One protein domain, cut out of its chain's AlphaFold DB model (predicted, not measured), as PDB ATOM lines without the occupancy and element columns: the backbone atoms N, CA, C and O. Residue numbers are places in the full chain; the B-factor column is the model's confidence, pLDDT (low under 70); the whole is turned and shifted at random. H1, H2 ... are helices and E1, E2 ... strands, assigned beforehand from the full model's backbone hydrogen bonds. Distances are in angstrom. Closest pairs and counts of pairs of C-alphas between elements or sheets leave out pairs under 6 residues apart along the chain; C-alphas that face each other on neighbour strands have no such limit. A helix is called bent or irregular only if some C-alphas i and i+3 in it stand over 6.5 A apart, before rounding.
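Overview. This is residues 77 to 213 of the 221 residues of an uncharacterized protein of Dehalococcoidia bacterium (UniProt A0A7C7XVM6). One antiparallel sheet of nine strands curls round on itself like a nearly closed barrel, with E8 running on into E9 where its two edges come together. The single helix, H1, covers one end of the curl, packed mainly on E4 and E5, while the loop between E5 and E6 reaches far out round Asn 176. The 137 printed residues hold one named helix and then nine named strands, E1 to E9; the sheet's order is E8, E7, E6, E5, E4, E3, E2, E1, E9, and the class is mostly strand. The whole is compact, with a radius of gyration of the C-alphas of 15.4 A, yet elongated, spanning 52 by 32 by 32 A.

Arrangement. The sheet is strongly twisted and folded, bent back into two leaves that face each other. Its hinge is E4, residues 142 to 151, which bends by 80 degrees at residue 145. One leaf holds E5, residues 163 to 170, E6, residues 182 to 192, E7, residues 195 to 199, and E8, residues 204 to 206. The other holds E3, residues 134 to 137, E2, residues 124 to 129, E1, residues 113 to 118, and E9, residues 208 to 211. E1 to E8 form a meander, each strand the antiparallel neighbour of the one before. E4 pairs staggered: with E3 over residues 142 to 147, where N 135 and O 146 are 3.3 A apart, and with E5 over residues 147 to 151, where N 149 and O 167 are 2.9 A apart. In the hairpin of E5 and E6, N 166 and O 187 are 2.8 A apart. E1 and E9 are antiparallel at 159 degrees, with N 114 and O 210 at 2.8 A. Between the leaves, the closest C-alphas of E1 and E7, those of Gly 117 and Gln 198, are 7.1 A apart. The edge strands E8 and E9 meet only through their link. H1, residues 99 to 110, is on the sheet at a height over the sheet of 8.8 A, over E5 and across the strands, at 77 degrees to E5 on the local plane. Its closest C-alphas to E4 are Ile 103 and Ile 150, 6.1 A apart. Every O i to N i+4 pair in H1 is within hydrogen-bond range.

Along the chain. H1 begins at C-alpha 99, (90.219, -74.756, 14.004), and is 16.5 A long. E6 is the longest strand, 30.0 A; E5 measures 23.2 A and E4 22.6 A. E9 ends at C-alpha 211, (92.906, -88.402, -7.041).

Size, cuts and confidence. The C-alphas farthest apart, those of Asp 94 and Asn 176, are 51.8 A apart. The printed part has no cut. The links E4 to E5 and E5 to E6 are long, and residues 77 to 98 hold no named element. The mean pLDDT of the printed part is 83.4; it is under 70 at residues 120, 136 to 145, 153 to 154 and 171 to 180.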
ATOM      1  N   ASP A  77      82.348 -89.872  -9.319       83.12
ATOM      2  CA  ASP A  77      82.639 -88.867  -8.292       83.12
ATOM      3  C   ASP A  77      83.849 -89.263  -7.433       83.12
ATOM      4  O   ASP A  77      84.657 -88.410  -7.077       83.12
ATOM      5  N   GLN A  78      84.031 -90.559  -7.152       82.44
ATOM      6  CA  GLN A  78      85.209 -91.060  -6.430       82.44
ATOM      7  C   GLN A  78      86.502 -90.913  -7.238       82.44
ATOM      8  O   GLN A  78      87.575 -90.786  -6.656       82.44
ATOM      9  N   LEU A  79      86.402 -90.926  -8.568       87.44
ATOM     10  CA  LEU A  79      87.540 -90.782  -9.477       87.44
ATOM     11  C   LEU A  79      87.881 -89.321  -9.790       87.44
ATOM     12  O   LEU A  79      88.958 -89.056 -10.317       87.44
ATOM     13  N   ALA A  80      86.981 -88.381  -9.498       91.12
ATOM     14  CA  ALA A  80      87.213 -86.971  -9.761       91.12
ATOM     15  C   ALA A  80      88.284 -86.395  -8.822       91.12
ATOM     16  O   ALA A  80      88.354 -86.731  -7.630       91.12
ATOM     17  N   ASP A  81      89.099 -85.491  -9.365       94.06
ATOM     18  CA  ASP A  81      90.053 -84.717  -8.577       94.06
ATOM     19  C   ASP A  81      89.321 -83.894  -7.506       94.06
ATOM     20  O   ASP A  81      88.203 -83.416  -7.739       94.06
ATOM     21  N   PRO A  82      89.910 -83.749  -6.308       94.25
ATOM     22  CA  PRO A  82      89.272 -83.019  -5.224       94.25
ATOM     23  C   PRO A  82      89.163 -81.529  -5.566       94.25
ATOM     24  O   PRO A  82      90.110 -80.901  -6.043       94.25
ATOM     25  N   VAL A  83      88.009 -80.939  -5.262       95.62
ATOM     26  CA  VAL A  83      87.783 -79.494  -5.369       95.62
ATOM     27  C   VAL A  83      87.945 -78.880  -3.985       95.62
ATOM     28  O   VAL A  83      87.388 -79.395  -3.015       95.62
ATOM     29  N   PHE A  84      88.721 -77.798  -3.881       96.12
ATOM     30  CA  PHE A  84      88.925 -77.126  -2.599       96.12
ATOM     31  C   PHE A  84      87.597 -76.521  -2.114       96.12
ATOM     32  O   PHE A  84      86.936 -75.840  -2.900       96.12
ATOM     33  N   PRO A  85      87.178 -76.767  -0.863       95.75
ATOM     34  CA  PRO A  85      85.858 -76.356  -0.410       95.75
ATOM     35  C   PRO A  85      85.749 -74.837  -0.246       95.75
ATOM     36  O   PRO A  85      86.534 -74.228   0.482       95.75
ATOM     37  N   ASP A  86      84.716 -74.242  -0.851       96.00
ATOM     38  CA  ASP A  86      84.492 -72.790  -0.825       96.00
ATOM     39  C   ASP A  86      84.421 -72.232   0.598       96.00
ATOM     40  O   ASP A  86      84.965 -71.169   0.845       96.00
ATOM     41  N   TRP A  87      83.800 -72.944   1.546       94.81
ATOM     42  CA  TRP A  87      83.654 -72.502   2.944       94.81
ATOM     43  C   TRP A  87      84.982 -72.456   3.720       94.81
ATOM     44  O   TRP A  87      85.075 -71.792   4.752       94.81
ATOM     45  N   LEU A  88      86.004 -73.169   3.242       95.19
ATOM     46  CA  LEU A  88      87.336 -73.214   3.846       95.19
ATOM     47  C   LEU A  88      88.269 -72.152   3.246       95.19
ATOM     48  O   LEU A  88      89.321 -71.856   3.818       95.19
ATOM     49  N   ASP A  89      87.904 -71.584   2.096       95.50
ATOM     50  CA  ASP A  89      88.735 -70.645   1.354       95.50
ATOM     51  C   ASP A  89      88.748 -69.256   2.024       95.50
ATOM     52  O   ASP A  89      87.712 -68.582   2.062       95.50
ATOM     53  N   PRO A  90      89.895 -68.780   2.551       93.00
ATOM     54  CA  PRO A  90      89.992 -67.442   3.131       93.00
ATOM     55  C   PRO A  90      89.788 -66.312   2.113       93.00
ATOM     56  O   PRO A  90      89.595 -65.170   2.513       93.00
ATOM     57  N   GLU A  91      89.855 -66.591   0.809       93.69
ATOM     58  CA  GLU A  91      89.642 -65.592  -0.245       93.69
ATOM     59  C   GLU A  91      88.158 -65.384  -0.559       93.69
ATOM     60  O   GLU A  91      87.788 -64.375  -1.160       93.69
ATOM     61  N   LEU A  92      87.314 -66.334  -0.142       94.19
ATOM     62  CA  LEU A  92      85.871 -66.321  -0.373       94.19
ATOM     63  C   LEU A  92      85.065 -66.041   0.900       94.19
ATOM     64  O   LEU A  92      83.879 -65.725   0.801       94.19
ATOM     65  N   ASN A  93      85.687 -66.135   2.082       92.19
ATOM     66  CA  ASN A  93      85.014 -65.973   3.369       92.19
ATOM     67  C   ASN A  93      85.733 -64.958   4.255       92.19
ATOM     68  O   ASN A  93      86.937 -65.050   4.478       92.19
ATOM     69  N   ASP A  94      84.960 -64.045   4.839       87.81
ATOM     70  CA  ASP A  94      85.456 -63.094   5.841       87.81
ATOM     71  C   ASP A  94      85.458 -63.688   7.261       87.81
ATOM     72  O   ASP A  94      86.199 -63.235   8.138       87.81
ATOM     73  N   GLU A  95      84.609 -64.693   7.504       89.75
ATOM     74  CA  GLU A  95      84.485 -65.358   8.796       89.75
ATOM     75  C   GLU A  95      85.310 -66.642   8.828       89.75
ATOM     76  O   GLU A  95      85.232 -67.498   7.948       89.75
ATOM     77  N   ARG A  96      86.114 -66.764   9.881       88.88
ATOM     78  CA  ARG A  96      87.000 -67.899  10.081       88.88
ATOM     79  C   ARG A  96      86.230 -69.089  10.676       88.88
ATOM     80  O   ARG A  96      85.662 -68.916  11.756       88.88
ATOM     81  N   PRO A  97      86.319 -70.295  10.084       91.88
ATOM     82  CA  PRO A  97      85.807 -71.514  10.707       91.88
ATOM     83  C   PRO A  97      86.558 -71.880  11.998       91.88
ATOM     84  O   PRO A  97      87.677 -71.429  12.249       91.88
ATOM     85  N   GLU A  98      85.964 -72.732  12.826       91.69
ATOM     86  CA  GLU A  98      86.660 -73.305  13.984       91.69
ATOM     87  C   GLU A  98      87.897 -74.102  13.540       91.69
ATOM     88  O   GLU A  98      87.928 -74.663  12.444       91.69
ATOM     89  N   ASP A  99      88.938 -74.140  14.374       89.31
ATOM     90  CA  ASP A  99      90.219 -74.756  14.004       89.31
ATOM     91  C   ASP A  99      90.054 -76.253  13.697       89.31
ATOM     92  O   ASP A  99      90.701 -76.775  12.790       89.31
ATOM     93  N   GLU A 100      89.154 -76.926  14.412       91.62
ATOM     94  CA  GLU A 100      88.764 -78.315  14.192       91.62
ATOM     95  C   GLU A 100      88.159 -78.514  12.798       91.62
ATOM     96  O   GLU A 100      88.582 -79.419  12.080       91.62
ATOM     97  N   LEU A 101      87.250 -77.627  12.380       94.19
ATOM     98  CA  LEU A 101      86.650 -77.664  11.044       94.19
ATOM     99  C   LEU A 101      87.691 -77.376   9.963       94.19
ATOM    100  O   LEU A 101      87.695 -78.027   8.928       94.19
ATOM    101  N   VAL A 102      88.615 -76.441  10.204       93.06
ATOM    102  CA  VAL A 102      89.726 -76.180   9.276       93.06
ATOM    103  C   VAL A 102      90.557 -77.447   9.072       93.06
ATOM    104  O   VAL A 102      90.835 -77.827   7.937       93.06
ATOM    105  N   ILE A 103      90.946 -78.115  10.159       92.88
ATOM    106  CA  ILE A 103      91.745 -79.346  10.107       92.88
ATOM    107  C   ILE A 103      90.979 -80.471   9.403       92.88
ATOM    108  O   ILE A 103      91.571 -81.184   8.591       92.88
ATOM    109  N   GLU A 104      89.688 -80.631   9.693       93.88
ATOM    110  CA  GLU A 104      88.828 -81.643   9.078       93.88
ATOM    111  C   GLU A 104      88.632 -81.394   7.579       93.88
ATOM    112  O   GLU A 104      88.880 -82.293   6.781       93.88
ATOM    113  N   GLY A 105      88.303 -80.165   7.175       95.00
ATOM    114  CA  GLY A 105      88.104 -79.814   5.768       95.00
ATOM    115  C   GLY A 105      89.377 -79.965   4.935       95.00
ATOM    116  O   GLY A 105      89.336 -80.490   3.823       95.00
ATOM    117  N   TRP A 106      90.536 -79.579   5.481       95.25
ATOM    118  CA  TRP A 106      91.817 -79.850   4.824       95.25
ATOM    119  C   TRP A 106      92.119 -81.348   4.747       95.25
ATOM    120  O   TRP A 106      92.693 -81.799   3.756       95.25
ATOM    121  N   ARG A 107      91.751 -82.125   5.773       94.25
ATOM    122  CA  ARG A 107      91.967 -83.574   5.780       94.25
ATOM    123  C   ARG A 107      91.125 -84.236   4.703       94.25
ATOM    124  O   ARG A 107      91.677 -84.969   3.897       94.25
ATOM    125  N   GLU A 108      89.838 -83.920   4.645       94.38
ATOM    126  CA  GLU A 108      88.922 -84.435   3.629       94.38
ATOM    127  C   GLU A 108      89.388 -84.074   2.211       94.38
ATOM    128  O   GLU A 108      89.444 -84.941   1.342       94.38
ATOM    129  N   TYR A 109      89.796 -82.818   1.993       95.44
ATOM    130  CA  TYR A 109      90.303 -82.356   0.699       95.44
ATOM    131  C   TYR A 109      91.543 -83.135   0.230       95.44
ATOM    132  O   TYR A 109      91.668 -83.449  -0.954       95.44
ATOM    133  N   LEU A 110      92.456 -83.452   1.153       94.50
ATOM    134  CA  LEU A 110      93.711 -84.140   0.849       94.50
ATOM    135  C   LEU A 110      93.596 -85.668   0.899       94.50
ATOM    136  O   LEU A 110      94.448 -86.347   0.333       94.50
ATOM    137  N   SER A 111      92.578 -86.240   1.537       92.56
ATOM    138  CA  SER A 111      92.427 -87.693   1.643       92.56
ATOM    139  C   SER A 111      92.303 -88.367   0.273       92.56
ATOM    140  O   SER A 111      91.536 -87.955  -0.603       92.56
ATOM    141  N   ASN A 112      93.031 -89.472   0.112       91.75
ATOM    142  CA  ASN A 112      93.092 -90.282  -1.105       91.75
ATOM    143  C   ASN A 112      93.598 -89.496  -2.322       91.75
ATOM    144  O   ASN A 112      93.053 -89.626  -3.421       91.75
ATOM    145  N   THR A 113      94.634 -88.678  -2.141       93.06
ATOM    146  CA  THR A 113      95.209 -87.847  -3.208       93.06
ATOM    147  C   THR A 113      96.690 -88.115  -3.423       93.06
ATOM    148  O   THR A 113      97.379 -88.662  -2.561       93.06
ATOM    149  N   VAL A 114      97.169 -87.737  -4.605       92.31
ATOM    150  CA  VAL A 114      98.586 -87.563  -4.915       92.31
ATOM    151  C   VAL A 114      98.854 -86.067  -4.989       92.31
ATOM    152  O   VAL A 114      98.187 -85.350  -5.734       92.31
ATOM    153  N   MET A 115      99.825 -85.604  -4.210       91.25
ATOM    154  CA  MET A 115     100.324 -84.236  -4.239       91.25
ATOM    155  C   MET A 115     101.673 -84.213  -4.955       91.25
ATOM    156  O   MET A 115     102.638 -84.788  -4.449       91.25
ATOM    157  N   THR A 116     101.758 -83.518  -6.085       91.44
ATOM    158  CA  THR A 116     103.022 -83.295  -6.799       91.44
ATOM    159  C   THR A 116     103.594 -81.947  -6.386       91.44
ATOM    160  O   THR A 116     103.033 -80.895  -6.703       91.44
ATOM    161  N   GLY A 117     104.711 -81.976  -5.661       87.56
ATOM    162  CA  GLY A 117     105.318 -80.792  -5.061       87.56
ATOM    163  C   GLY A 117     106.818 -80.943  -4.861       87.56
ATOM    164  O   GLY A 117     107.470 -81.721  -5.548       87.56
ATOM    165  N   ILE A 118     107.383 -80.171  -3.937       85.88
ATOM    166  CA  ILE A 118     108.804 -80.233  -3.583       85.88
ATOM    167  C   ILE A 118     108.996 -81.080  -2.327       85.88
ATOM    168  O   ILE A 118     108.351 -80.855  -1.307       85.88
ATOM    169  N   ASP A 119     109.918 -82.030  -2.375       75.56
ATOM    170  CA  ASP A 119     110.279 -82.867  -1.245       75.56
ATOM    171  C   ASP A 119     111.195 -82.178  -0.229       75.56
ATOM    172  O   ASP A 119     111.669 -81.050  -0.396       75.56
ATOM    173  N   VAL A 120     111.467 -82.890   0.864       68.31
ATOM    174  CA  VAL A 120     112.353 -82.424   1.939       68.31
ATOM    175  C   VAL A 120     113.797 -82.176   1.475       68.31
ATOM    176  O   VAL A 120     114.548 -81.483   2.162       68.31
ATOM    177  N   TYR A 121     114.191 -82.705   0.314       73.56
ATOM    178  CA  TYR A 121     115.503 -82.518  -0.305       73.56
ATOM    179  C   TYR A 121     115.512 -81.402  -1.361       73.56
ATOM    180  O   TYR A 121     116.564 -81.110  -1.934       73.56
ATOM    181  N   GLY A 122     114.375 -80.744  -1.605       76.75
ATOM    182  CA  GLY A 122     114.247 -79.683  -2.598       76.75
ATOM    183  C   GLY A 122     114.036 -80.181  -4.031       76.75
ATOM    184  O   GLY A 122     114.154 -79.383  -4.962       76.75
ATOM    185  N   SER A 123     113.747 -81.469  -4.223       81.81
ATOM    186  CA  SER A 123     113.452 -82.071  -5.529       81.81
ATOM    187  C   SER A 123     111.948 -82.148  -5.761       81.81
ATOM    188  O   SER A 123     111.183 -82.256  -4.812       81.81
ATOM    189  N   VAL A 124     111.505 -82.097  -7.018       83.19
ATOM    190  CA  VAL A 124     110.089 -82.337  -7.329       83.19
ATOM    191  C   VAL A 124     109.785 -83.823  -7.150       83.19
ATOM    192  O   VAL A 124     110.534 -84.657  -7.662       83.19
ATOM    193  N   GLY A 125     108.704 -84.141  -6.445       82.38
ATOM    194  CA  GLY A 125     108.270 -85.507  -6.178       82.38
ATOM    195  C   GLY A 125     106.801 -85.589  -5.773       82.38
ATOM    196  O   GLY A 125     106.149 -84.568  -5.527       82.38
ATOM    197  N   ASP A 126     106.310 -86.824  -5.700       85.56
ATOM    198  CA  ASP A 126     104.913 -87.136  -5.417       85.56
ATOM    199  C   ASP A 126     104.744 -87.698  -4.003       85.56
ATOM    200  O   ASP A 126     105.453 -88.619  -3.581       85.56
ATOM    201  N   PHE A 127     103.754 -87.169  -3.286       82.88
ATOM    202  CA  PHE A 127     103.323 -87.646  -1.976       82.88
ATOM    203  C   PHE A 127     101.900 -88.149  -2.089       82.88
ATOM    204  O   PHE A 127     100.980 -87.369  -2.328       82.88
ATOM    205  N   THR A 128     101.706 -89.446  -1.898       87.75
ATOM    206  CA  THR A 128     100.359 -90.007  -1.856       87.75
ATOM    207  C   THR A 128      99.889 -90.087  -0.413       87.75
ATOM    208  O   THR A 128     100.586 -90.670   0.415       87.75
ATOM    209  N   VAL A 129      98.719 -89.526  -0.117       88.38
ATOM    210  CA  VAL A 129      98.094 -89.527   1.213       88.38
ATOM    211  C   VAL A 129      96.753 -90.258   1.152       88.38
ATOM    212  O   VAL A 129      95.842 -89.844   0.438       88.38
ATOM    213  N   CYS A 130      96.626 -91.364   1.884       87.44
ATOM    214  CA  CYS A 130      95.406 -92.177   1.924       87.44
ATOM    215  C   CYS A 130      94.616 -91.941   3.218       87.44
ATOM    216  O   CYS A 130      95.208 -91.648   4.254       87.44
ATOM    217  N   ASP A 131      93.293 -92.096   3.183       84.19
ATOM    218  CA  ASP A 131      92.396 -91.837   4.326       84.19
ATOM    219  C   ASP A 131      92.746 -92.657   5.586       84.19
ATOM    220  O   ASP A 131      92.680 -92.166   6.708       84.19
ATOM    221  N   GLU A 132      93.277 -93.869   5.403       72.56
ATOM    222  CA  GLU A 132      93.763 -94.740   6.489       72.56
ATOM    223  C   GLU A 132      95.033 -94.222   7.194       72.56
ATOM    224  O   GLU A 132      95.675 -94.930   7.970       72.56
ATOM    225  N   GLY A 133      95.431 -92.985   6.905       71.50
ATOM    226  CA  GLY A 133      96.622 -92.350   7.437       71.50
ATOM    227  C   GLY A 133      97.889 -92.737   6.688       71.50
ATOM    228  O   GLY A 133      98.944 -92.266   7.053       71.50
ATOM    229  N   ILE A 134      97.856 -93.522   5.619       72.62
ATOM    230  CA  ILE A 134      99.089 -94.044   5.010       72.62
ATOM    231  C   ILE A 134      99.718 -93.028   4.040       72.62
ATOM    232  O   ILE A 134      99.017 -92.446   3.211       72.62
ATOM    233  N   ILE A 135     101.048 -92.863   4.103       74.50
ATOM    234  CA  ILE A 135     101.842 -92.145   3.084       74.50
ATOM    235  C   ILE A 135     102.529 -93.140   2.134       74.50
ATOM    236  O   ILE A 135     103.290 -94.004   2.581       74.50
ATOM    237  N   LEU A 136     102.331 -92.984   0.818       67.19
ATOM    238  CA  LEU A 136     103.111 -93.684  -0.218       67.19
ATOM    239  C   LEU A 136     104.102 -92.697  -0.842       67.19
ATOM    240  O   LEU A 136     103.692 -91.637  -1.321       67.19
ATOM    241  N   VAL A 137     105.392 -93.037  -0.832       67.19
ATOM    242  CA  VAL A 137     106.450 -92.218  -1.439       67.19
ATOM    243  C   VAL A 137     106.913 -92.937  -2.698       67.19
ATOM    244  O   VAL A 137     107.438 -94.034  -2.581       67.19
ATOM    245  N   SER A 138     106.722 -92.314  -3.867       54.97
ATOM    246  CA  SER A 138     107.215 -92.767  -5.184       54.97
ATOM    247  C   SER A 138     106.800 -94.194  -5.611       54.97
ATOM    248  O   SER A 138     107.232 -95.190  -5.040       54.97
ATOM    249  N   ASP A 139     106.009 -94.317  -6.682       49.16
ATOM    250  CA  ASP A 139     105.800 -95.562  -7.454       49.16
ATOM    251  C   ASP A 139     105.440 -96.836  -6.654       49.16
ATOM    252  O   ASP A 139     105.802 -97.955  -7.027       49.16
ATOM    253  N   GLY A 140     104.685 -96.689  -5.563       46.00
ATOM    254  CA  GLY A 140     104.160 -97.824  -4.800       46.00
ATOM    255  C   GLY A 140     105.070 -98.345  -3.686       46.00
ATOM    256  O   GLY A 140     104.747 -99.379  -3.094       46.00
ATOM    257  N   GLU A 141     106.153 -97.640  -3.328       51.00
ATOM    258  CA  GLU A 141     106.856 -97.919  -2.072       51.00
ATOM    259  C   GLU A 141     106.024 -97.379  -0.894       51.00
ATOM    260  O   GLU A 141     106.095 -96.228  -0.453       51.00
ATOM    261  N   VAL A 142     105.127 -98.243  -0.424       48.03
ATOM    262  CA  VAL A 142     104.250 -97.980   0.710       48.03
ATOM    263  C   VAL A 142     105.087 -98.007   1.983       48.03
ATOM    264  O   VAL A 142     105.472 -99.080   2.456       48.03
ATOM    265  N   SER A 143     105.292 -96.857   2.623       56.47
ATOM    266  CA  SER A 143     105.608 -96.885   4.046       56.47
ATOM    267  C   SER A 143     104.303 -97.139   4.799       56.47
ATOM    268  O   SER A 143     103.684 -96.214   5.313       56.47
ATOM    269  N   LYS A 144     103.874 -98.412   4.880       53.00
ATOM    270  CA  LYS A 144     102.670 -98.829   5.644       53.00
ATOM    271  C   LYS A 144     102.766 -98.438   7.122       53.00
ATOM    272  O   LYS A 144     101.798 -98.556   7.860       53.00
ATOM    273  N   SER A 145     103.952 -98.023   7.557       57.59
ATOM    274  CA  SER A 145     104.230 -97.532   8.890       57.59
ATOM    275  C   SER A 145     103.936 -96.047   9.071       57.59
ATOM    276  O   SER A 145     103.623 -95.686  10.187       57.59
ATOM    277  N   ASN A 146     104.023 -95.170   8.069       70.69
ATOM    278  CA  ASN A 146     103.911 -93.731   8.336       70.69
ATOM    279  C   ASN A 146     102.454 -93.256   8.302       70.69
ATOM    280  O   ASN A 146     101.822 -93.326   7.248       70.69
ATOM    281  N   LEU A 147     101.971 -92.740   9.439       81.81
ATOM    282  CA  LEU A 147     100.678 -92.065   9.531       81.81
ATOM    283  C   LEU A 147     100.808 -90.604   9.080       81.81
ATOM    284  O   LEU A 147     101.805 -89.968   9.409       81.81
ATOM    285  N   TRP A 148      99.832 -90.039   8.371       88.94
ATOM    286  CA  TRP A 148      99.790 -88.610   8.062       88.94
ATOM    287  C   TRP A 148      98.715 -87.887   8.863       88.94
ATOM    288  O   TRP A 148      97.717 -88.456   9.303       88.94
ATOM    289  N   GLY A 149      98.927 -86.591   9.034       90.56
ATOM    290  CA  GLY A 149      97.973 -85.723   9.689       90.56
ATOM    291  C   GLY A 149      98.146 -84.275   9.279       90.56
ATOM    292  O   GLY A 149      99.057 -83.898   8.537       90.56
ATOM    293  N   ILE A 150      97.253 -83.456   9.818       91.75
ATOM    294  CA  ILE A 150      97.222 -82.017   9.604       91.75
ATOM    295  C   ILE A 150      97.319 -81.342  10.957       91.75
ATOM    296  O   ILE A 150      96.646 -81.735  11.909       91.75
ATOM    297  N   THR A 151      98.156 -80.317  11.034       90.75
ATOM    298  CA  THR A 151      98.277 -79.484  12.221       90.75
ATOM    299  C   THR A 151      98.392 -78.015  11.849       90.75
ATOM    300  O   THR A 151      98.826 -77.647  10.752       90.75
ATOM    301  N   ARG A 152      98.044 -77.159  12.806       85.25
ATOM    302  CA  ARG A 152      98.387 -75.743  12.767       85.25
ATOM    303  C   ARG A 152      99.678 -75.562  13.547       85.25
ATOM    304  O   ARG A 152      99.763 -75.914  14.721       85.25
ATOM    305  N   THR A 153     100.708 -75.025  12.904       69.88
ATOM    306  CA  THR A 153     101.951 -74.726  13.627       69.88
ATOM    307  C   THR A 153     101.740 -73.518  14.535       69.88
ATOM    308  O   THR A 153     100.996 -72.602  14.190       69.88
ATOM    309  N   ALA A 154     102.445 -73.456  15.668       65.62
ATOM    310  CA  ALA A 154     102.375 -72.312  16.586       65.62
ATOM    311  C   ALA A 154     102.807 -70.971  15.949       65.62
ATOM    312  O   ALA A 154     102.578 -69.910  16.524       65.62
ATOM    313  N   ALA A 155     103.443 -71.012  14.774       70.94
ATOM    314  CA  ALA A 155     103.830 -69.836  14.004       70.94
ATOM    315  C   ALA A 155     102.691 -69.265  13.132       70.94
ATOM    316  O   ALA A 155     102.861 -68.193  12.556       70.94
ATOM    317  N   MET A 156     101.554 -69.959  13.010       79.38
ATOM    318  CA  MET A 156     100.421 -69.531  12.186       79.38
ATOM    319  C   MET A 156      99.458 -68.656  12.990       79.38
ATOM    320  O   MET A 156      98.983 -69.045  14.056       79.38
ATOM    321  N   SER A 157      99.135 -67.475  12.459       81.56
ATOM    322  CA  SER A 157      98.092 -66.613  13.024       81.56
ATOM    323  C   SER A 157      96.716 -67.278  12.881       81.56
ATOM    324  O   SER A 157      96.456 -67.918  11.859       81.56
ATOM    325  N   PRO A 158      95.775 -67.057  13.821       79.00
ATOM    326  CA  PRO A 158      94.370 -67.420  13.650       79.00
ATOM    327  C   PRO A 158      93.802 -67.004  12.288       79.00
ATOM    328  O   PRO A 158      93.104 -67.796  11.670       79.00
ATOM    329  N   SER A 159      94.180 -65.828  11.775       83.75
ATOM    330  CA  SER A 159      93.741 -65.290  10.476       83.75
ATOM    331  C   SER A 159      94.301 -66.019   9.244       83.75
ATOM    332  O   SER A 159      93.947 -65.677   8.125       83.75
ATOM    333  N   GLN A 160      95.202 -66.986   9.422       87.56
ATOM    334  CA  GLN A 160      95.801 -67.788   8.352       87.56
ATOM    335  C   GLN A 160      95.195 -69.198   8.355       87.56
ATOM    336  O   GLN A 160      95.911 -70.189   8.477       87.56
ATOM    337  N   TRP A 161      93.863 -69.304   8.304       90.44
ATOM    338  CA  TRP A 161      93.182 -70.609   8.302       90.44
ATOM    339  C   TRP A 161      93.283 -71.340   6.957       90.44
ATOM    340  O   TRP A 161      93.171 -72.560   6.911       90.44
ATOM    341  N   GLY A 162      93.606 -70.624   5.878       92.62
ATOM    342  CA  GLY A 162      94.032 -71.229   4.617       92.62
ATOM    343  C   GLY A 162      95.437 -71.837   4.661       92.62
ATOM    344  O   GLY A 162      95.945 -72.222   3.618       92.62
ATOM    345  N   THR A 163      96.104 -71.901   5.816       93.56
ATOM    346  CA  THR A 163      97.448 -72.472   5.929       93.56
ATOM    347  C   THR A 163      97.465 -73.643   6.904       93.56
ATOM    348  O   THR A 163      97.026 -73.515   8.048       93.56
ATOM    349  N   VAL A 164      98.046 -74.765   6.474       93.75
ATOM    350  CA  VAL A 164      98.217 -75.968   7.297       93.75
ATOM    351  C   VAL A 164      99.597 -76.594   7.125       93.75
ATOM    352  O   VAL A 164     100.233 -76.470   6.079       93.75
ATOM    353  N   ALA A 165     100.071 -77.280   8.162       92.44
ATOM    354  CA  ALA A 165     101.248 -78.135   8.085       92.44
ATOM    355  C   ALA A 165     100.825 -79.601   8.012       92.44
ATOM    356  O   ALA A 165     100.031 -80.067   8.830       92.44
ATOM    357  N   LEU A 166     101.395 -80.321   7.052       90.75
ATOM    358  CA  LEU A 166     101.238 -81.760   6.932       90.75
ATOM    359  C   LEU A 166     102.337 -82.448   7.729       90.75
ATOM    360  O   LEU A 166     103.527 -82.152   7.562       90.75
ATOM    361  N   ILE A 167     101.922 -83.344   8.614       88.75
ATOM    362  CA  ILE A 167     102.810 -84.111   9.478       88.75
ATOM    363  C   ILE A 167     102.794 -85.577   9.084       88.75
ATOM    364  O   ILE A 167     101.761 -86.102   8.684       88.75
ATOM    365  N   ALA A 168     103.946 -86.214   9.217       85.56
ATOM    366  CA  ALA A 168     104.110 -87.649   9.133       85.56
ATOM    367  C   ALA A 168     104.553 -88.162  10.505       85.56
ATOM    368  O   ALA A 168     105.428 -87.573  11.146       85.56
ATOM    369  N   GLU A 169     103.947 -89.248  10.953       83.81
ATOM    370  CA  GLU A 169     104.248 -89.937  12.198       83.81
ATOM    371  C   GLU A 169     104.829 -91.305  11.869       83.81
ATOM    372  O   GLU A 169     104.173 -92.151  11.264       83.81
ATOM    373  N   THR A 170     106.070 -91.532  12.284       76.81
ATOM    374  CA  THR A 170     106.697 -92.848  12.218       76.81
ATOM    375  C   THR A 170     106.459 -93.557  13.552       76.81
ATOM    376  O   THR A 170     106.974 -93.091  14.575       76.81
ATOM    377  N   PRO A 171     105.690 -94.658  13.590       67.69
ATOM    378  CA  PRO A 171     105.424 -95.410  14.800       67.69
ATOM    379  C   PRO A 171     106.732 -96.007  15.308       67.69
ATOM    380  O   PRO A 171     107.553 -96.516  14.543       67.69
ATOM    381  N   GLY A 172     106.932 -95.923  16.619       64.81
ATOM    382  CA  GLY A 172     108.077 -96.543  17.271       64.81
ATOM    383  C   GLY A 172     108.045 -98.061  17.103       64.81
ATOM    384  O   GLY A 172     106.980 -98.680  17.129       64.81
ATOM    385  N   GLU A 173     109.214 -98.678  16.947       61.25
ATOM    386  CA  GLU A 173     109.305-100.134  16.887       61.25
ATOM    387  C   GLU A 173     108.904-100.727  18.250       61.25
ATOM    388  O   GLU A 173     109.514-100.432  19.280       61.25
ATOM    389  N   GLN A 174     107.884-101.592  18.270       56.81
ATOM    390  CA  GLN A 174     107.342-102.204  19.493       56.81
ATOM    391  C   GLN A 174     108.270-103.281  20.102       56.81
ATOM    392  O   GLN A 174     107.881-104.019  21.006       56.81
ATOM    393  N   ASN A 175     109.517-103.380  19.632       53.19
ATOM    394  CA  ASN A 175     110.479-104.394  20.042       53.19
ATOM    395  C   ASN A 175     111.440-103.835  21.107       53.19
ATOM    396  O   ASN A 175     112.528-103.343  20.819       53.19
ATOM    397  N   ASN A 176     111.016-103.933  22.372       49.22
ATOM    398  CA  ASN A 176     111.839-103.957  23.596       49.22
ATOM    399  C   ASN A 176     112.866-102.831  23.854       49.22
ATOM    400  O   ASN A 176     113.662-102.950  24.784       49.22
ATOM    401  N   SER A 177     112.848-101.725  23.110       54.56
ATOM    402  CA  SER A 177     113.825-100.640  23.283       54.56
ATOM    403  C   SER A 177     113.224 -99.236  23.213       54.56
ATOM    404  O   SER A 177     113.866 -98.324  22.722       54.56
ATOM    405  N   GLY A 178     112.003 -99.033  23.726       52.72
ATOM    406  CA  GLY A 178     111.482 -97.694  24.053       52.72
ATOM    407  C   GLY A 178     111.553 -96.644  22.935       52.72
ATOM    408  O   GLY A 178     111.586 -95.451  23.239       52.72
ATOM    409  N   SER A 179     111.609 -97.071  21.669       57.44
ATOM    410  CA  SER A 179     111.634 -96.182  20.514       57.44
ATOM    411  C   SER A 179     110.350 -95.364  20.544       57.44
ATOM    412  O   SER A 179     109.254 -95.889  20.360       57.44
ATOM    413  N   THR A 180     110.477 -94.089  20.899       64.56
ATOM    414  CA  THR A 180     109.361 -93.149  20.843       64.56
ATOM    415  C   THR A 180     109.198 -92.791  19.376       64.56
ATOM    416  O   THR A 180     110.178 -92.392  18.745       64.56
ATOM    417  N   GLY A 181     107.998 -92.985  18.827       70.62
ATOM    418  CA  GLY A 181     107.709 -92.594  17.449       70.62
ATOM    419  C   GLY A 181     108.081 -91.131  17.195       70.62
ATOM    420  O   GLY A 181     108.131 -90.319  18.122       70.62
ATOM    421  N   SER A 182     108.373 -90.792  15.944       78.88
ATOM    422  CA  SER A 182     108.749 -89.433  15.559       78.88
ATOM    423  C   SER A 182     107.682 -88.806  14.682       78.88
ATOM    424  O   SER A 182     107.329 -89.373  13.651       78.88
ATOM    425  N   THR A 183     107.244 -87.608  15.049       85.06
ATOM    426  CA  THR A 183     106.395 -86.757  14.213       85.06
ATOM    427  C   THR A 183     107.255 -85.684  13.558       85.06
ATOM    428  O   THR A 183     108.016 -84.998  14.243       85.06
ATOM    429  N   TYR A 184     107.133 -85.511  12.245       82.94
ATOM    430  CA  TYR A 184     107.827 -84.457  11.507       82.94
ATOM    431  C   TYR A 184     106.906 -83.793  10.487       82.94
ATOM    432  O   TYR A 184     106.039 -84.433   9.901       82.94
ATOM    433  N   THR A 185     107.094 -82.494  10.262       86.81
ATOM    434  CA  THR A 185     106.409 -81.766   9.189       86.81
ATOM    435  C   THR A 185     107.124 -82.025   7.869       86.81
ATOM    436  O   THR A 185     108.314 -81.735   7.761       86.81
ATOM    437  N   PHE A 186     106.411 -82.541   6.870       83.69
ATOM    438  CA  PHE A 186     106.978 -82.802   5.539       83.69
ATOM    439  C   PHE A 186     106.536 -81.776   4.491       83.69
ATOM    440  O   PHE A 186     107.246 -81.557   3.513       83.69
ATOM    441  N   ALA A 187     105.408 -81.095   4.710       88.62
ATOM    442  CA  ALA A 187     104.947 -80.015   3.848       88.62
ATOM    443  C   ALA A 187     104.187 -78.948   4.642       88.62
ATOM    444  O   ALA A 187     103.631 -79.197   5.711       88.62
ATOM    445  N   THR A 188     104.155 -77.729   4.115       92.25
ATOM    446  CA  THR A 188     103.275 -76.661   4.599       92.25
ATOM    447  C   THR A 188     102.556 -76.079   3.399       92.25
ATOM    448  O   THR A 188     103.207 -75.606   2.465       92.25
ATOM    449  N   LEU A 189     101.230 -76.166   3.423       94.31
ATOM    450  CA  LEU A 189     100.353 -75.792   2.324       94.31
ATOM    451  C   LEU A 189      99.615 -74.498   2.648       94.31
ATOM    452  O   LEU A 189      99.272 -74.234   3.800       94.31
ATOM    453  N   HIS A 190      99.374 -73.707   1.610       94.44
ATOM    454  CA  HIS A 190      98.692 -72.423   1.660       94.44
ATOM    455  C   HIS A 190      97.646 -72.391   0.553       94.44
ATOM    456  O   HIS A 190      97.975 -72.567  -0.617       94.44
ATOM    457  N   ARG A 191      96.400 -72.109   0.913       95.31
ATOM    458  CA  ARG A 191      95.369 -71.675  -0.018       95.31
ATOM    459  C   ARG A 191      95.633 -70.210  -0.363       95.31
ATOM    460  O   ARG A 191      95.616 -69.370   0.538       95.31
ATOM    461  N   LYS A 192      95.971 -69.929  -1.625       93.62
ATOM    462  CA  LYS A 192      96.344 -68.583  -2.075       93.62
ATOM    463  C   LYS A 192      96.172 -68.393  -3.583       93.62
ATOM    464  O   LYS A 192      96.606 -69.238  -4.358       93.62
ATOM    465  N   ASP A 193      95.644 -67.241  -3.974       93.31
ATOM    466  CA  ASP A 193      95.384 -66.770  -5.331       93.31
ATOM    467  C   ASP A 193      94.636 -67.812  -6.173       93.31
ATOM    468  O   ASP A 193      94.995 -68.092  -7.317       93.31
ATOM    469  N   GLY A 194      93.620 -68.455  -5.591       93.38
ATOM    470  CA  GLY A 194      92.902 -69.530  -6.269       93.38
ATOM    471  C   GLY A 194      93.683 -70.845  -6.422       93.38
ATOM    472  O   GLY A 194      93.138 -71.799  -6.980       93.38
ATOM    473  N   MET A 195      94.889 -70.969  -5.853       95.75
ATOM    474  CA  MET A 195      95.767 -72.144  -5.955       95.75
ATOM    475  C   MET A 195      96.099 -72.767  -4.589       95.75
ATOM    476  O   MET A 195      95.806 -72.201  -3.531       95.75
ATOM    477  N   ILE A 196      96.706 -73.958  -4.614       96.56
ATOM    478  CA  ILE A 196      97.361 -74.558  -3.447       96.56
ATOM    479  C   ILE A 196      98.867 -74.395  -3.620       96.56
ATOM    480  O   ILE A 196      99.465 -74.890  -4.573       96.56
ATOM    481  N   MET A 197      99.477 -73.678  -2.686       95.50
ATOM    482  CA  MET A 197     100.894 -73.357  -2.692       95.50
ATOM    483  C   MET A 197     101.598 -74.119  -1.576       95.50
ATOM    484  O   MET A 197     101.192 -74.057  -0.420       95.50
ATOM    485  N   GLN A 198     102.708 -74.774  -1.878       93.88
ATOM    486  CA  GLN A 198     103.610 -75.340  -0.892       93.88
ATOM    487  C   GLN A 198     104.738 -74.357  -0.574       93.88
ATOM    488  O   GLN A 198     105.436 -73.880  -1.473       93.88
ATOM    489  N   SER A 199     104.969 -74.079   0.709       90.69
ATOM    490  CA  SER A 199     106.135 -73.304   1.145       90.69
ATOM    491  C   SER A 199     107.336 -74.197   1.431       90.69
ATOM    492  O   SER A 199     107.239 -75.142   2.213       90.69
ATOM    493  N   THR A 200     108.484 -73.833   0.867       83.94
ATOM    494  CA  THR A 200     109.805 -74.349   1.234       83.94
ATOM    495  C   THR A 200     110.592 -73.278   1.994       83.94
ATOM    496  O   THR A 200     110.115 -72.164   2.213       83.94
ATOM    497  N   VAL A 201     111.832 -73.589   2.379       78.69
ATOM    498  CA  VAL A 201     112.726 -72.638   3.063       78.69
ATOM    499  C   VAL A 201     113.003 -71.380   2.223       78.69
ATOM    500  O   VAL A 201     113.276 -70.320   2.782       78.69
ATOM    501  N   SER A 202     112.954 -71.477   0.891       78.12
ATOM    502  CA  SER A 202     113.387 -70.402  -0.012       78.12
ATOM    503  C   SER A 202     112.290 -69.819  -0.900       78.12
ATOM    504  O   SER A 202     112.504 -68.754  -1.477       78.12
ATOM    505  N   SER A 203     111.153 -70.498  -1.062       85.75
ATOM    506  CA  SER A 203     110.129 -70.097  -2.033       85.75
ATOM    507  C   SER A 203     108.778 -70.772  -1.785       85.75
ATOM    508  O   SER A 203     108.669 -71.737  -1.031       85.75
ATOM    509  N   MET A 204     107.736 -70.247  -2.431       91.00
ATOM    510  CA  MET A 204     106.437 -70.910  -2.565       91.00
ATOM    511  C   MET A 204     106.310 -71.489  -3.973       91.00
ATOM    512  O   MET A 204     106.732 -70.843  -4.934       91.00
ATOM    513  N   HIS A 205     105.715 -72.670  -4.084       92.25
ATOM    514  CA  HIS A 205     105.486 -73.355  -5.355       92.25
ATOM    515  C   HIS A 205     104.031 -73.772  -5.427       92.25
ATOM    516  O   HIS A 205     103.496 -74.269  -4.443       92.25
ATOM    517  N   GLU A 206     103.403 -73.558  -6.572       94.94
ATOM    518  CA  GLU A 206     102.115 -74.179  -6.852       94.94
ATOM    519  C   GLU A 206     102.301 -75.698  -6.876       94.94
ATOM    520  O   GLU A 206     103.300 -76.192  -7.410       94.94
ATOM    521  N   ILE A 207     101.366 -76.418  -6.263       94.75
ATOM    522  CA  ILE A 207     101.326 -77.877  -6.303       94.75
ATOM    523  C   ILE A 207     100.057 -78.351  -6.987       94.75
ATOM    524  O   ILE A 207      99.016 -77.694  -6.932       94.75
ATOM    525  N   THR A 208     100.146 -79.531  -7.584       93.94
ATOM    526  CA  THR A 208      98.991 -80.212  -8.165       93.94
ATOM    527  C   THR A 208      98.511 -81.281  -7.199       93.94
ATOM    528  O   THR A 208      99.322 -81.999  -6.615       93.94
ATOM    529  N   ILE A 209      97.193 -81.387  -7.042       94.88
ATOM    530  CA  ILE A 209      96.547 -82.396  -6.206       94.88
ATOM    531  C   ILE A 209      95.551 -83.142  -7.082       94.88
ATOM    532  O   ILE A 209      94.609 -82.541  -7.597       94.88
ATOM    533  N   THR A 210      95.770 -84.440  -7.253       94.56
ATOM    534  CA  THR A 210      94.902 -85.314  -8.053       94.56
ATOM    535  C   THR A 210      94.445 -86.510  -7.245       94.56
ATOM    536  O   THR A 210      95.051 -86.868  -6.233       94.56
ATOM    537  N   ARG A 211      93.381 -87.175  -7.687       93.50
ATOM    538  CA  ARG A 211      92.906 -88.402  -7.041       93.50
ATOM    539  C   ARG A 211      93.962 -89.516  -7.112       93.50
ATOM    540  O   ARG A 211      94.581 -89.728  -8.153       93.50
ATOM    541  N   SER A 212      94.159 -90.252  -6.014       90.69
ATOM    542  CA  SER A 212      95.062 -91.410  -5.967       90.69
ATOM    543  C   SER A 212      94.312 -92.714  -6.210       90.69
ATOM    544  O   SER A 212      93.555 -93.171  -5.354       90.69
ATOM    545  N   MET A 213      94.581 -93.359  -7.347       87.00
ATOM    546  CA  MET A 213      94.044 -94.695  -7.630       87.00
ATOM    547  C   MET A 213      94.555 -95.738  -6.636       87.00
ATOM    548  O   MET A 213      93.777 -96.569  -6.182       87.00
TER     549      MET A 213